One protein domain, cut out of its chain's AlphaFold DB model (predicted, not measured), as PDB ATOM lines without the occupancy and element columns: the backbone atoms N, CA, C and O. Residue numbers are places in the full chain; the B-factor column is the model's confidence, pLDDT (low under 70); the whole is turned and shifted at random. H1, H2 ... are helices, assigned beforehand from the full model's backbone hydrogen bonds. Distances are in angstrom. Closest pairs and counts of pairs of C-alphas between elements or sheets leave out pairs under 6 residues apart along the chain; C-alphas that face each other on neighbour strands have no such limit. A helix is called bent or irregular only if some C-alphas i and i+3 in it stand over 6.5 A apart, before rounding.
ATOM      1  N   CYS A  24      73.429-124.596  59.927       35.62
ATOM      2  CA  CYS A  24      72.578-124.433  61.116       35.62
ATOM      3  C   CYS A  24      72.057-122.994  61.299       35.62
ATOM      4  O   CYS A  24      71.018-122.813  61.925       35.62
ATOM      5  N   CYS A  25      72.681-121.976  60.685       33.41
ATOM      6  CA  CYS A  25      72.160-120.597  60.682       33.41
ATOM      7  C   CYS A  25      70.871-120.427  59.854       33.41
ATOM      8  O   CYS A  25      70.297-119.337  59.827       33.41
ATOM      9  N   PHE A  26      70.407-121.482  59.179       40.50
ATOM     10  CA  PHE A  26      69.210-121.445  58.345       40.50
ATOM     11  C   PHE A  26      67.919-121.297  59.173       40.50
ATOM     12  O   PHE A  26      67.015-120.574  58.763       40.50
ATOM     13  N   PHE A  27      67.877-121.856  60.391       38.31
ATOM     14  CA  PHE A  27      66.736-121.723  61.311       38.31
ATOM     15  C   PHE A  27      66.489-120.279  61.783       38.31
ATOM     16  O   PHE A  27      65.346-119.883  62.007       38.31
ATOM     17  N   TYR A  28      67.551-119.475  61.901       34.97
ATOM     18  CA  TYR A  28      67.467-118.104  62.416       34.97
ATOM     19  C   TYR A  28      66.853-117.123  61.401       34.97
ATOM     20  O   TYR A  28      66.161-116.187  61.783       34.97
ATOM     21  N   ASN A  29      67.062-117.337  60.094       39.88
ATOM     22  CA  ASN A  29      66.583-116.417  59.048       39.88
ATOM     23  C   ASN A  29      65.119-116.634  58.625       39.88
ATOM     24  O   ASN A  29      64.580-115.796  57.909       39.88
ATOM     25  N   GLN A  30      64.474-117.723  59.053       51.41
ATOM     26  CA  GLN A  30      63.062-118.020  58.753       51.41
ATOM     27  C   GLN A  30      62.146-117.896  59.986       51.41
ATOM     28  O   GLN A  30      61.008-118.350  59.961       51.41
ATOM     29  N   GLY A  31      62.633-117.311  61.090       54.38
ATOM     30  CA  GLY A  31      61.839-117.159  62.319       54.38
ATOM     31  C   GLY A  31      61.502-118.487  63.007       54.38
ATOM     32  O   GLY A  31      60.583-118.548  63.821       54.38
ATOM     33  N   LEU A  32      62.227-119.563  62.679       59.16
ATOM     34  CA  LEU A  32      62.009-120.886  63.263       59.16
ATOM     35  C   LEU A  32      62.669-121.022  64.634       59.16
ATOM     36  O   LEU A  32      62.189-121.817  65.430       59.16
ATOM     37  N   VAL A  33      63.733-120.258  64.913       64.44
ATOM     38  CA  VAL A  33      64.402-120.202  66.222       64.44
ATOM     39  C   VAL A  33      64.866-118.774  66.507       64.44
ATOM     40  O   VAL A  33      65.779-118.278  65.849       64.44
ATOM     41  N   GLU A  34      64.278-118.130  67.516       72.88
ATOM     42  CA  GLU A  34      64.724-116.820  68.025       72.88
ATOM     43  C   GLU A  34      65.648-116.964  69.243       72.88
ATOM     44  O   GLU A  34      66.527-116.133  69.480       72.88
ATOM     45  N   ASN A  35      65.471-118.035  70.020       80.38
ATOM     46  CA  ASN A  35      66.241-118.277  71.230       80.38
ATOM     47  C   ASN A  35      67.657-118.786  70.903       80.38
ATOM     48  O   ASN A  35      67.841-119.865  70.335       80.38
ATOM     49  N   ILE A  36      68.665-118.013  71.315       82.38
ATOM     50  CA  ILE A  36      70.080-118.302  71.063       82.38
ATOM     51  C   ILE A  36      70.552-119.612  71.706       82.38
ATOM     52  O   ILE A  36      71.367-120.318  71.118       82.38
ATOM     53  N   ASP A  37      70.025-119.976  72.873       84.31
ATOM     54  CA  ASP A  37      70.416-121.203  73.569       84.31
ATOM     55  C   ASP A  37      69.895-122.434  72.825       84.31
ATOM     56  O   ASP A  37      70.622-123.415  72.651       84.31
ATOM     57  N   ILE A  38      68.666-122.347  72.305       78.88
ATOM     58  CA  ILE A  38      68.070-123.378  71.450       78.88
ATOM     59  C   ILE A  38      68.893-123.508  70.161       78.88
ATOM     60  O   ILE A  38      69.297-124.612  69.794       78.88
ATOM     61  N   ALA A  39      69.222-122.389  69.509       76.94
ATOM     62  CA  ALA A  39      70.040-122.391  68.297       76.94
ATOM     63  C   ALA A  39      71.419-123.038  68.527       76.94
ATOM     64  O   ALA A  39      71.828-123.924  67.770       76.94
ATOM     65  N   ASN A  40      72.103-122.657  69.608       80.38
ATOM     66  CA  ASN A  40      73.408-123.205  69.982       80.38
ATOM     67  C   ASN A  40      73.337-124.706  70.291       80.38
ATOM     68  O   ASN A  40      74.242-125.465  69.925       80.38
ATOM     69  N   PHE A  41      72.266-125.156  70.949       82.44
ATOM     70  CA  PHE A  41      72.045-126.571  71.228       82.44
ATOM     71  C   PHE A  41      71.932-127.388  69.936       82.44
ATOM     72  O   PHE A  41      72.639-128.386  69.784       82.44
ATOM     73  N   TYR A  42      71.109-126.949  68.979       77.19
ATOM     74  CA  TYR A  42      70.960-127.652  67.701       77.19
ATOM     75  C   TYR A  42      72.219-127.594  66.837       77.19
ATOM     76  O   TYR A  42      72.523-128.568  66.147       77.19
ATOM     77  N   GLU A  43      72.993-126.512  66.906       75.94
ATOM     78  CA  GLU A  43      74.295-126.448  66.241       75.94
ATOM     79  C   GLU A  43      75.280-127.471  66.829       75.94
ATOM     80  O   GLU A  43      75.948-128.203  66.092       75.94
ATOM     81  N   SER A  44      75.344-127.573  68.159       79.25
ATOM     82  CA  SER A  44      76.152-128.584  68.848       79.25
ATOM     83  C   SER A  44      75.702-130.005  68.493       79.25
ATOM     84  O   SER A  44      76.527-130.859  68.151       79.25
ATOM     85  N   LEU A  45      74.386-130.247  68.478       78.50
ATOM     86  CA  LEU A  45      73.799-131.523  68.081       78.50
ATOM     87  C   LEU A  45      74.198-131.890  66.649       78.50
ATOM     88  O   LEU A  45      74.707-132.987  66.426       78.50
ATOM     89  N   ALA A  46      74.057-130.972  65.692       74.75
ATOM     90  CA  ALA A  46      74.430-131.205  64.300       74.75
ATOM     91  C   ALA A  46      75.913-131.579  64.140       74.75
ATOM     92  O   ALA A  46      76.242-132.456  63.340       74.75
ATOM     93  N   ARG A  47      76.807-130.976  64.937       79.06
ATOM     94  CA  ARG A  47      78.245-131.306  64.948       79.06
ATOM     95  C   ARG A  47      78.555-132.676  65.559       79.06
ATOM     96  O   ARG A  47      79.594-133.248  65.243       79.06
ATOM     97  N   SER A  48      77.684-133.198  66.422       84.81
ATOM     98  CA  SER A  48      77.843-134.525  67.036       84.81
ATOM     99  C   SER A  48      77.393-135.685  66.135       84.81
ATOM    100  O   SER A  48      77.755-136.837  66.381       84.81
ATOM    101  N   LEU A  49      76.619-135.396  65.085       82.38
ATOM    102  CA  LEU A  49      76.107-136.392  64.144       82.38
ATOM    103  C   LEU A  49      77.122-136.705  63.035       82.38
ATOM    104  O   LEU A  49      77.979-135.895  62.685       82.38
ATOM    105  N   ASN A  50      76.998-137.887  62.423       86.25
ATOM    106  CA  ASN A  50      77.801-138.231  61.252       86.25
ATOM    107  C   ASN A  50      77.408-137.329  60.058       86.25
ATOM    108  O   ASN A  50      76.254-137.393  59.619       86.25
ATOM    109  N   PRO A  51      78.339-136.542  59.485       80.31
ATOM    110  CA  PRO A  51      78.008-135.540  58.473       80.31
ATOM    111  C   PRO A  51      77.521-136.151  57.154       80.31
ATOM    112  O   PRO A  51      76.656-135.576  56.498       80.31
ATOM    113  N   THR A  52      78.018-137.332  56.774       83.31
ATOM    114  CA  THR A  52      77.603-138.029  55.545       83.31
ATOM    115  C   THR A  52      76.167-138.532  55.659       83.31
ATOM    116  O   THR A  52      75.358-138.313  54.757       83.31
ATOM    117  N   ASN A  53      75.826-139.161  56.787       87.69
ATOM    118  CA  ASN A  53      74.468-139.645  57.036       87.69
ATOM    119  C   ASN A  53      73.484-138.481  57.174       87.69
ATOM    120  O   ASN A  53      72.388-138.544  56.623       87.69
ATOM    121  N   LEU A  54      73.889-137.407  57.862       78.38
ATOM    122  CA  LEU A  54      73.076-136.203  58.013       78.38
ATOM    123  C   LEU A  54      72.784-135.555  56.654       78.38
ATOM    124  O   LEU A  54      71.633-135.240  56.365       78.38
ATOM    125  N   ALA A  55      73.790-135.427  55.785       78.00
ATOM    126  CA  ALA A  55      73.601-134.901  54.435       78.00
ATOM    127  C   ALA A  55      72.669-135.788  53.589       78.00
ATOM    128  O   ALA A  55      71.798-135.273  52.888       78.00
ATOM    129  N   GLY A  56      72.811-137.117  53.680       80.62
ATOM    130  CA  GLY A  56      71.911-138.066  53.018       80.62
ATOM    131  C   GLY A  56      70.464-137.955  53.511       80.62
ATOM    132  O   GLY A  56      69.538-137.925  52.701       80.62
ATOM    133  N   TYR A  57      70.273-137.823  54.826       80.00
ATOM    134  CA  TYR A  57      68.960-137.634  55.442       80.00
ATOM    135  C   TYR A  57      68.302-136.326  54.989       80.00
ATOM    136  O   TYR A  57      67.173-136.348  54.499       80.00
ATOM    137  N   ILE A  58      69.030-135.204  55.055       77.50
ATOM    138  CA  ILE A  58      68.553-133.897  54.581       77.50
ATOM    139  C   ILE A  58      68.137-133.983  53.112       77.50
ATOM    140  O   ILE A  58      67.033-133.574  52.758       77.50
ATOM    141  N   ARG A  59      68.979-134.580  52.262       79.19
ATOM    142  CA  ARG A  59      68.672-134.747  50.839       79.19
ATOM    143  C   ARG A  59      67.399-135.562  50.615       79.19
ATOM    144  O   ARG A  59      66.554-135.147  49.832       79.19
ATOM    145  N   SER A  60      67.225-136.669  51.339       81.25
ATOM    146  CA  SER A  60      66.010-137.490  51.242       81.25
ATOM    147  C   SER A  60      64.739-136.731  51.640       81.25
ATOM    148  O   SER A  60      63.681-136.947  51.054       81.25
ATOM    149  N   TYR A  61      64.844-135.802  52.597       76.44
ATOM    150  CA  TYR A  61      63.730-134.961  53.025       76.44
ATOM    151  C   TYR A  61      63.396-133.860  52.005       76.44
ATOM    152  O   TYR A  61      62.216-133.571  51.779       76.44
ATOM    153  N   VAL A  62      64.417-133.253  51.391       75.56
ATOM    154  CA  VAL A  62      64.260-132.223  50.349       75.56
ATOM    155  C   VAL A  62      63.662-132.822  49.077       75.56
ATOM    156  O   VAL A  62      62.689-132.293  48.546       75.56
ATOM    157  N   ASP A  63      64.178-133.971  48.644       82.81
ATOM    158  CA  ASP A  63      63.771-134.641  47.404       82.81
ATOM    159  C   ASP A  63      62.479-135.468  47.569       82.81
ATOM    160  O   ASP A  63      62.084-136.213  46.668       82.81
ATOM    161  N   ARG A  64      61.794-135.364  48.720       80.38
ATOM    162  CA  ARG A  64      60.622-136.194  49.017       80.38
ATOM    163  C   ARG A  64      59.478-135.958  48.029       80.38
ATOM    164  O   ARG A  64      59.144-134.822  47.653       80.38
TER     165      ARG A  64
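What this domain is: This is residues 24 to 64 of the 158 residues of an uncharacterized protein of Trichobilharzia regenti (UniProt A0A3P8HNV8). The longest helix, H2, is a beam with the short helix H1 folded back along it as a loose helical hairpin, while at the other end of H2 the chain turns a corner into H3, an arm that reaches away with no helix packed on it. Together they make a flat, open frame. The printed part has 41 residues with three named helices, in the order H1, H2, H3, and no named strand; the class is all helix. It is loose, with a radius of gyration of the C-alphas of 11.4 A, and spans 27 by 22 by 10 A.

Where its parts are: Find C-alpha 36 at (70.080, -118.302, 71.063); from there H2, residues 36 to 48, runs 18.4 A to C-alpha 48. H1 is residues 24 to 29, beginning at C-alpha 24 at (72.578, -124.433, 61.116). H1 is neither bent nor irregular, but only just: C-alphas 24 and 27 are 6.4 A apart. H3, residues 51 to 62, runs 16.3 A and ends at C-alpha 62 at (64.260, -132.223, 50.349).

How they stand to each other: Start at H2 and look at Glu 43: H1 touches H2 there, the closest C-alphas being those of Cys 24 and Glu 43, 5.8 A apart. The two form a helical hairpin, at a shallow tilt of 28 degrees, opposite ways. H2 and H3 meet only through their link. H1 and H3 are apart. In H2 and H3 every O i to N i+4 pair is within hydrogen-bond range; in H1, 0 of 2 are, beside 1 of 3 O i to N i+3 pairs.

The domain as a whole: Look to Asp 37 and Arg 64 for the two C-alphas farthest apart, 30.4 A. Residues 48 to 53 and 55 to 64 stand free. The printed part has no cut; the link from H1 to H2 is short and that from H2 to H3 is tight. The model's mean pLDDT over the printed part is 71.5, and residues 24 to 33 are under 70.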